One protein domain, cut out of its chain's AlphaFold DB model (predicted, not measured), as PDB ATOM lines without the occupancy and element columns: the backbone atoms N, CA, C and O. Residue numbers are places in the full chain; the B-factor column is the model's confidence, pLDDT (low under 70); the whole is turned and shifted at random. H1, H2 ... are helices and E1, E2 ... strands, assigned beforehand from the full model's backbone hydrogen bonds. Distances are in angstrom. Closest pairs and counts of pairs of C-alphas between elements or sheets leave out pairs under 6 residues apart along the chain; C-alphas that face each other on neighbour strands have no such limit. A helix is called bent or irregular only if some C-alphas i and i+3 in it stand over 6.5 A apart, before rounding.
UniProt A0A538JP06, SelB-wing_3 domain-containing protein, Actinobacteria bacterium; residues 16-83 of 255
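What this domain is: This is residues 16 to 83 of the 255 residues of the protein "SelB-wing_3 domain-containing protein" of Actinobacteria bacterium (UniProt A0A538JP06). A two-stranded hairpin, E1 and E2, reaches out as a long arm from a small head, in which the helices H1 and H2 gather about a short two-stranded sheet, E3 and E4. A long looping stretch, residues 33 to 50, joins arm and head, and the arm makes much of the length. The printed part has 68 residues, with two named helices and four named strands in the order E1, E2, H1, E3, H2, E4; both sheets, E1 - E2 and E3 - E4, are antiparallel. The class is mixed, helices and strands, with under half of the residues in named elements. The whole is loose, with a radius of gyration of the C-alphas of 15.7 A and spans of 53 by 24 by 16 A.

How they stand to each other: E1, residues 16 to 20, and E2, residues 27 to 32, form an antiparallel hairpin, their directions 160 degrees apart. N 17 and O 31 are within hydrogen-bond range at 2.9 A, as are N 19 and O 29 at 2.8 A. E1 is apart from H1, residues 51 to 58, and both E1 and E2 are apart from E3, residues 60 to 62, H2, residues 63 to 70, and E4, residues 81 to 83. E3 and E4 are antiparallel at 152 degrees, with N 82 and O 61 at 2.8 A and N 61 and O 82 at 3.1 A. The closest C-alphas of H1 and E4 are those of Ile 55 and Val 83, 6.6 A apart. Those of H2 and E4 are Ala 63 and Trp 81, 5.2 A apart. H1 and H2 are close but not clearly touching, with the C-alphas of Val 51 and Thr 70 closest at 5.8 A; their lines are only just about perpendicular, at 71 degrees. Every O i to N i+4 pair of H1 is within hydrogen-bond range, and 2 of 4 in H2.

Where its parts are: E1 begins at C-alpha 16, (176.569, 177.958, 174.553), and measures 13.4 A; E2 measures 15.1 A. H1 begins at C-alpha 51, (177.981, 174.741, 156.100), and measures 10.8 A. E3 measures 6.9 A and H2 11.1 A. H2 is neither bent nor irregular, but only just: C-alphas 64 and 67 are 6.3 A apart. E4 measures 5.8 A and ends at C-alpha 83, (185.021, 174.061, 146.964).

The domain as a whole: The two C-alphas farthest apart are those of Arg 24 and Gly 79, at 52.9 A. The printed part has no cut. The link from E2 to H1, 18 residues, is long; those from H1 to E3 and from E3 to H2 are tight, and those from E1 to E2 and from H2 to E4 are short. The mean pLDDT of the printed part is 92.6, and no printed residue is under 70.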
ATOM      1  N   ARG A  16     177.166 176.874 173.770       95.75
ATOM      2  CA  ARG A  16     176.569 177.958 174.553       95.75
ATOM      3  C   ARG A  16     177.606 178.573 175.474       95.75
ATOM      4  O   ARG A  16     178.345 177.860 176.147       95.75
ATOM      5  N   PHE A  17     177.607 179.896 175.565       93.94
ATOM      6  CA  PHE A  17     178.483 180.635 176.465       93.94
ATOM      7  C   PHE A  17     177.697 181.617 177.331       93.94
ATOM      8  O   PHE A  17     176.608 182.072 176.977       93.94
ATOM      9  N   VAL A  18     178.293 181.969 178.469       93.44
ATOM     10  CA  VAL A  18     177.809 183.004 179.385       93.44
ATOM     11  C   VAL A  18     178.897 184.065 179.506       93.44
ATOM     12  O   VAL A  18     180.067 183.739 179.693       93.44
ATOM     13  N   LEU A  19     178.516 185.332 179.395       91.94
ATOM     14  CA  LEU A  19     179.386 186.476 179.639       91.94
ATOM     15  C   LEU A  19     179.150 186.976 181.062       91.94
ATOM     16  O   LEU A  19     178.015 187.282 181.431       91.94
ATOM     17  N   ARG A  20     180.221 187.063 181.853       90.94
ATOM     18  CA  ARG A  20     180.185 187.535 183.244       90.94
ATOM     19  C   ARG A  20     181.128 188.714 183.434       90.94
ATOM     20  O   ARG A  20     182.184 188.770 182.802       90.94
ATOM     21  N   GLU A  21     180.757 189.638 184.311       88.69
ATOM     22  CA  GLU A  21     181.624 190.746 184.702       88.69
ATOM     23  C   GLU A  21     182.603 190.282 185.790       88.69
ATOM     24  O   GLU A  21     182.196 189.844 186.866       88.69
ATOM     25  N   PHE A  22     183.907 190.411 185.527       77.50
ATOM     26  CA  PHE A  22     184.975 189.891 186.393       77.50
ATOM     27  C   PHE A  22     184.966 190.476 187.822       77.50
ATOM     28  O   PHE A  22     185.467 189.842 188.743       77.50
ATOM     29  N   GLY A  23     184.402 191.675 188.026       78.12
ATOM     30  CA  GLY A  23     184.443 192.381 189.315       78.12
ATOM     31  C   GLY A  23     183.224 192.203 190.225       78.12
ATOM     32  O   GLY A  23     183.340 192.429 191.427       78.12
ATOM     33  N   ARG A  24     182.059 191.833 189.679       78.19
ATOM     34  CA  ARG A  24     180.783 191.775 190.427       78.19
ATOM     35  C   ARG A  24     180.159 190.383 190.486       78.19
ATOM     36  O   ARG A  24     179.108 190.219 191.092       78.19
ATOM     37  N   ASP A  25     180.798 189.399 189.851       79.31
ATOM     38  CA  ASP A  25     180.282 188.037 189.650       79.31
ATOM     39  C   ASP A  25     178.874 187.997 189.007       79.31
ATOM     40  O   ASP A  25     178.133 187.016 189.112       79.31
ATOM     41  N   GLU A  26     178.511 189.065 188.294       89.31
ATOM     42  CA  GLU A  26     177.209 189.258 187.663       89.31
ATOM     43  C   GLU A  26     177.202 188.713 186.226       89.31
ATOM     44  O   GLU A  26     178.188 188.817 185.488       89.31
ATOM     45  N   THR A  27     176.080 188.114 185.815       89.00
ATOM     46  CA  THR A  27     175.874 187.647 184.438       89.00
ATOM     47  C   THR A  27     175.432 188.810 183.558       89.00
ATOM     48  O   THR A  27     174.332 189.329 183.707       89.00
ATOM     49  N   VAL A  28     176.277 189.171 182.593       90.94
ATOM     50  CA  VAL A  28     176.029 190.244 181.616       90.94
ATOM     51  C   VAL A  28     175.159 189.743 180.461       90.94
ATOM     52  O   VAL A  28     174.394 190.498 179.867       90.94
ATOM     53  N   GLY A  29     175.260 188.455 180.133       92.31
ATOM     54  CA  GLY A  29     174.445 187.836 179.097       92.31
ATOM     55  C   GLY A  29     174.912 186.431 178.751       92.31
ATOM     56  O   GLY A  29     175.762 185.850 179.420       92.31
ATOM     57  N   GLY A  30     174.369 185.891 177.669       93.50
ATOM     58  CA  GLY A  30     174.796 184.619 177.105       93.50
ATOM     59  C   GLY A  30     174.599 184.596 175.599       93.50
ATOM     60  O   GLY A  30     174.066 185.541 175.015       93.50
ATOM     61  N   GLY A  31     175.045 183.522 174.967       94.56
ATOM     62  CA  GLY A  31     174.905 183.349 173.531       94.56
ATOM     63  C   GLY A  31     175.283 181.955 173.067       94.56
ATOM     64  O   GLY A  31     175.572 181.066 173.868       94.56
ATOM     65  N   GLU A  32     175.268 181.791 171.751       95.31
ATOM     66  CA  GLU A  32     175.646 180.570 171.049       95.31
ATOM     67  C   GLU A  32     176.754 180.896 170.042       95.31
ATOM     68  O   GLU A  32     176.747 181.962 169.413       95.31
ATOM     69  N   VAL A  33     177.718 179.992 169.901       94.69
ATOM     70  CA  VAL A  33     178.777 180.074 168.899       94.69
ATOM     71  C   VAL A  33     178.192 179.698 167.542       94.69
ATOM     72  O   VAL A  33     177.710 178.589 167.349       94.69
ATOM     73  N   LEU A  34     178.225 180.625 166.587       93.88
ATOM     74  CA  LEU A  34     177.717 180.385 165.231       93.88
ATOM     75  C   LEU A  34     178.837 180.067 164.239       93.88
ATOM     76  O   LEU A  34     178.669 179.227 163.367       93.88
ATOM     77  N   ASP A  35     179.977 180.734 164.383       93.44
ATOM     78  CA  ASP A  35     181.149 180.567 163.532       93.44
ATOM     79  C   ASP A  35     182.394 180.671 164.412       93.44
ATOM     80  O   ASP A  35     182.601 181.681 165.095       93.44
ATOM     81  N   VAL A  36     183.179 179.599 164.429       92.62
ATOM     82  CA  VAL A  36     184.370 179.447 165.272       92.62
ATOM     83  C   VAL A  36     185.584 180.177 164.701       92.62
ATOM     84  O   VAL A  36     186.469 180.581 165.451       92.62
ATOM     85  N   ALA A  37     185.626 180.374 163.383       91.44
ATOM     86  CA  ALA A  37     186.768 180.950 162.689       91.44
ATOM     87  C   ALA A  37     186.294 181.797 161.494       91.44
ATOM     88  O   ALA A  37     186.546 181.439 160.340       91.44
ATOM     89  N   PRO A  38     185.615 182.929 161.738       92.75
ATOM     90  CA  PRO A  38     185.102 183.767 160.663       92.75
ATOM     91  C   PRO A  38     186.245 184.413 159.870       92.75
ATOM     92  O   PRO A  38     187.122 185.060 160.446       92.75
ATOM     93  N   VAL A  39     186.204 184.295 158.540       94.12
ATOM     94  CA  VAL A  39     187.246 184.824 157.634       94.12
ATOM     95  C   VAL A  39     186.933 186.221 157.096       94.12
ATOM     96  O   VAL A  39     187.837 186.968 156.725       94.12
ATOM     97  N   LEU A  40     185.657 186.615 157.093       94.31
ATOM     98  CA  LEU A  40     185.243 187.940 156.646       94.31
ATOM     99  C   LEU A  40     185.328 188.986 157.770       94.31
ATOM    100  O   LEU A  40     185.200 188.659 158.958       94.31
ATOM    101  N   PRO A  41     185.476 190.282 157.439       93.56
ATOM    102  CA  PRO A  41     185.297 191.363 158.404       93.56
ATOM    103  C   PRO A  41     183.918 191.304 159.069       93.56
ATOM    104  O   PRO A  41     182.929 190.959 158.423       93.56
ATOM    105  N   ALA A  42     183.822 191.707 160.339       91.81
ATOM    106  CA  ALA A  42     182.571 191.637 161.106       91.81
ATOM    107  C   ALA A  42     181.396 192.392 160.454       91.81
ATOM    108  O   ALA A  42     180.251 192.009 160.648       91.81
ATOM    109  N   ALA A  43     181.682 193.429 159.659       92.62
ATOM    110  CA  ALA A  43     180.676 194.188 158.918       92.62
ATOM    111  C   ALA A  43     180.090 193.442 157.701       92.62
ATOM    112  O   ALA A  43     179.046 193.841 157.198       92.62
ATOM    113  N   LYS A  44     180.770 192.401 157.203       92.12
ATOM    114  CA  LYS A  44     180.357 191.613 156.028       92.12
ATOM    115  C   LYS A  44     179.936 190.186 156.374       92.12
ATOM    116  O   LYS A  44     179.173 189.591 155.623       92.12
ATOM    117  N   ALA A  45     180.452 189.643 157.475       89.00
ATOM    118  CA  ALA A  45     180.158 188.286 157.913       89.00
ATOM    119  C   ALA A  45     178.667 188.120 158.238       89.00
ATOM    120  O   ALA A  45     178.083 188.955 158.934       89.00
ATOM    121  N   GLN A  46     178.076 187.010 157.797       89.06
ATOM    122  CA  GLN A  46     176.697 186.643 158.127       89.06
ATOM    123  C   GLN A  46     176.699 185.336 158.929       89.06
ATOM    124  O   GLN A  46     176.421 184.279 158.364       89.06
ATOM    125  N   PRO A  47     177.052 185.367 160.230       89.31
ATOM    126  CA  PRO A  47     177.217 184.165 161.041       89.31
ATOM    127  C   PRO A  47     175.880 183.441 161.275       89.31
ATOM    128  O   PRO A  47     174.834 184.047 161.481       89.31
ATOM    129  N   SER A  48     175.924 182.117 161.228       91.50
ATOM    130  CA  SER A  48     174.824 181.141 161.279       91.50
ATOM    131  C   SER A  48     175.464 179.750 161.400       91.50
ATOM    132  O   SER A  48     176.684 179.669 161.441       91.50
ATOM    133  N   ARG A  49     174.707 178.651 161.386       89.88
ATOM    134  CA  ARG A  49     175.272 177.282 161.384       89.88
ATOM    135  C   ARG A  49     175.341 176.631 159.992       89.88
ATOM    136  O   ARG A  49     175.538 175.433 159.875       89.88
ATOM    137  N   SER A  50     175.133 177.405 158.924       93.62
ATOM    138  CA  SER A  50     175.155 176.885 157.552       93.62
ATOM    139  C   SER A  50     176.574 176.517 157.109       93.62
ATOM    140  O   SER A  50     177.466 177.372 157.079       93.62
ATOM    141  N   VAL A  51     176.749 175.258 156.712       93.69
ATOM    142  CA  VAL A  51     177.981 174.741 156.100       93.69
ATOM    143  C   VAL A  51     178.238 175.418 154.752       93.69
ATOM    144  O   VAL A  51     179.350 175.867 154.494       93.69
ATOM    145  N   ASP A  52     177.195 175.582 153.929       94.56
ATOM    146  CA  ASP A  52     177.297 176.212 152.605       94.56
ATOM    147  C   ASP A  52     177.820 177.645 152.692       94.56
ATOM    148  O   ASP A  52     178.659 178.045 151.892       94.56
ATOM    149  N   ARG A  53     177.389 178.406 153.705       94.75
ATOM    150  CA  ARG A  53     177.913 179.755 153.945       94.75
ATOM    151  C   ARG A  53     179.388 179.723 154.357       94.75
ATOM    152  O   ARG A  53     180.143 180.556 153.878       94.75
ATOM    153  N   VAL A  54     179.823 178.769 155.190       94.56
ATOM    154  CA  VAL A  54     181.254 178.635 155.553       94.56
ATOM    155  C   VAL A  54     182.104 178.306 154.324       94.56
ATOM    156  O   VAL A  54     183.162 178.907 154.140       94.56
ATOM    157  N   ILE A  55     181.624 177.409 153.459       95.56
ATOM    158  CA  ILE A  55     182.280 177.079 152.189       95.56
ATOM    159  C   ILE A  55     182.329 178.316 151.281       95.56
ATOM    160  O   ILE A  55     183.396 178.656 150.782       95.56
ATOM    161  N   ALA A  56     181.211 179.028 151.112       95.19
ATOM    162  CA  ALA A  56     181.123 180.208 150.252       95.19
ATOM    163  C   ALA A  56     182.043 181.354 150.704       95.19
ATOM    164  O   ALA A  56     182.699 181.975 149.872       95.19
ATOM    165  N   GLU A  57     182.132 181.625 152.010       94.94
ATOM    166  CA  GLU A  57     182.995 182.692 152.537       94.94
ATOM    167  C   GLU A  57     184.493 182.365 152.418       94.94
ATOM    168  O   GLU A  57     185.310 183.278 152.287       94.94
ATOM    169  N   ARG A  58     184.864 181.079 152.466       94.94
ATOM    170  CA  ARG A  58     186.260 180.616 152.375       94.94
ATOM    171  C   ARG A  58     186.706 180.314 150.947       94.94
ATOM    172  O   ARG A  58     187.896 180.382 150.657       94.94
ATOM    173  N   GLY A  59     185.775 179.964 150.062       96.88
ATOM    174  CA  GLY A  59     186.032 179.542 148.686       96.88
ATOM    175  C   GLY A  59     186.594 178.121 148.588       96.88
ATOM    176  O   GLY A  59     186.014 177.280 147.909       96.88
ATOM    177  N   TRP A  60     187.686 177.843 149.299       97.50
ATOM    178  CA  TRP A  60     188.374 176.553 149.332       97.50
ATOM    179  C   TRP A  60     188.570 176.102 150.779       97.50
ATOM    180  O   TRP A  60     189.095 176.852 151.602       97.50
ATOM    181  N   VAL A  61     188.148 174.878 151.100       96.75
ATOM    182  CA  VAL A  61     188.308 174.282 152.436       96.75
ATOM    183  C   VAL A  61     188.782 172.845 152.267       96.75
ATOM    184  O   VAL A  61     188.228 172.125 151.439       96.75
ATOM    185  N   GLU A  62     189.799 172.405 153.009       96.19
ATOM    186  CA  GLU A  62     190.129 170.975 153.034       96.19
ATOM    187  C   GLU A  62     188.977 170.192 153.671       96.19
ATOM    188  O   GLU A  62     188.360 170.647 154.635       96.19
ATOM    189  N   ALA A  63     188.649 169.021 153.124       95.25
ATOM    190  CA  ALA A  63     187.505 168.244 153.603       95.25
ATOM    191  C   ALA A  63     187.629 167.881 155.094       95.25
ATOM    192  O   ALA A  63     186.631 167.910 155.815       95.25
ATOM    193  N   ASP A  64     188.856 167.622 155.558       94.50
ATOM    194  CA  ASP A  64     189.154 167.288 156.954       94.50
ATOM    195  C   ASP A  64     189.018 168.494 157.901       94.50
ATOM    196  O   ASP A  64     188.698 168.320 159.077       94.50
ATOM    197  N   ASP A  65     189.168 169.721 157.391       93.50
ATOM    198  CA  ASP A  65     189.006 170.953 158.171       93.50
ATOM    199  C   ASP A  65     187.540 171.399 158.272       93.50
ATOM    200  O   ASP A  65     187.180 172.194 159.144       93.50
ATOM    201  N   LEU A  66     186.660 170.899 157.400       93.94
ATOM    202  CA  LEU A  66     185.268 171.344 157.358       93.94
ATOM    203  C   LEU A  66     184.455 170.858 158.567       93.94
ATOM    204  O   LEU A  66     183.632 171.612 159.095       93.94
ATOM    205  N   GLU A  67     184.690 169.628 159.026       92.06
ATOM    206  CA  GLU A  67     183.987 169.058 160.181       92.06
ATOM    207  C   GLU A  67     184.298 169.835 161.477       92.06
ATOM    208  O   GLU A  67     183.346 170.274 162.125       92.06
ATOM    209  N   PRO A  68     185.565 170.135 161.828       90.88
ATOM    210  CA  PRO A  68     185.885 171.020 162.953       90.88
ATOM    211  C   PRO A  68     185.244 172.412 162.868       90.88
ATOM    212  O   PRO A  68     184.897 173.000 163.890       90.88
ATOM    213  N   LEU A  69     185.079 172.953 161.657       91.94
ATOM    214  CA  LEU A  69     184.536 174.298 161.447       91.94
ATOM    215  C   LEU A  69     183.011 174.364 161.507       91.94
ATOM    216  O   LEU A  69     182.461 175.426 161.801       91.94
ATOM    217  N   THR A  70     182.323 173.273 161.174       92.12
ATOM    218  CA  THR A  70     180.876 173.298 160.910       92.12
ATOM    219  C   THR A  70     180.076 172.256 161.687       92.12
ATOM    220  O   THR A  70     178.855 172.371 161.773       92.12
ATOM    221  N   GLY A  71     180.745 171.260 162.269       89.44
ATOM    222  CA  GLY A  71     180.127 170.084 162.880       89.44
ATOM    223  C   GLY A  71     179.596 169.063 161.867       89.44
ATOM    224  O   GLY A  71     179.015 168.060 162.274       89.44
ATOM    225  N   GLU A  72     179.774 169.296 160.563       90.62
ATOM    226  CA  GLU A  72     179.305 168.419 159.490       90.62
ATOM    227  C   GLU A  72     180.475 167.954 158.622       90.62
ATOM    228  O   GLU A  72     181.279 168.751 158.133       90.62
ATOM    229  N   ARG A  73     180.544 166.645 158.378       92.75
ATOM    230  CA  ARG A  73     181.484 166.065 157.422       92.75
ATOM    231  C   ARG A  73     180.897 166.111 156.018       92.75
ATOM    232  O   ARG A  73     179.812 165.580 155.784       92.75
ATOM    233  N   ARG A  74     181.662 166.642 155.063       94.00
ATOM    234  CA  ARG A  74     181.348 166.536 153.633       94.00
ATOM    235  C   ARG A  74     182.502 165.899 152.867       94.00
ATOM    236  O   ARG A  74     183.655 166.194 153.170       94.00
ATOM    237  N   PRO A  75     182.214 165.032 151.882       95.31
ATOM    238  CA  PRO A  75     183.256 164.502 151.014       95.31
ATOM    239  C   PRO A  75     183.856 165.627 150.155       95.31
ATOM    240  O   PRO A  75     183.139 166.572 149.808       95.31
ATOM    241  N   PRO A  76     185.143 165.530 149.777       96.56
ATOM    242  CA  PRO A  76     185.762 166.498 148.883       96.56
ATOM    243  C   PRO A  76     185.054 166.508 147.524       96.56
ATOM    244  O   PRO A  76     184.717 165.462 146.968       96.56
ATOM    245  N   THR A  77     184.849 167.704 146.980       95.69
ATOM    246  CA  THR A  77     184.274 167.918 145.645       95.69
ATOM    247  C   THR A  77     185.347 167.936 144.563       95.69
ATOM    248  O   THR A  77     185.061 167.630 143.410       95.69
ATOM    249  N   LEU A  78     186.579 168.304 144.925       96.75
ATOM    250  CA  LEU A  78     187.716 168.345 144.017       96.75
ATOM    251  C   LEU A  78     189.000 168.015 144.774       96.75
ATOM    252  O   LEU A  78     189.368 168.726 145.705       96.75
ATOM    253  N   GLY A  79     189.706 166.958 144.368       94.25
ATOM    254  CA  GLY A  79     190.924 166.522 145.054       94.25
ATOM    255  C   GLY A  79     190.667 166.271 146.545       94.25
ATOM    256  O   GLY A  79     189.896 165.382 146.893       94.25
ATOM    257  N   ARG A  80     191.303 167.072 147.411       95.69
ATOM    258  CA  ARG A  80     191.124 167.042 148.877       95.69
ATOM    259  C   ARG A  80     190.206 168.144 149.425       95.69
ATOM    260  O   ARG A  80     190.004 168.227 150.633       95.69
ATOM    261  N   TRP A  81     189.657 168.989 148.557       98.00
ATOM    262  CA  TRP A  81     188.911 170.183 148.946       98.00
ATOM    263  C   TRP A  81     187.408 170.036 148.745       98.00
ATOM    264  O   TRP A  81     186.939 169.404 147.797       98.00
ATOM    265  N   VAL A  82     186.656 170.707 149.610       97.75
ATOM    266  CA  VAL A  82     185.271 171.116 149.382       97.75
ATOM    267  C   VAL A  82     185.307 172.562 148.897       97.75
ATOM    268  O   VAL A  82     185.807 173.448 149.595       97.75
ATOM    269  N   VAL A  83     184.821 172.794 147.681       98.06
ATOM    270  CA  VAL A  83     185.021 174.061 146.964       98.06
ATOM    271  C   VAL A  83     183.687 174.759 146.742       98.06
ATOM    272  O   VAL A  83     182.709 174.137 146.327       98.06
TER     273      VAL A  83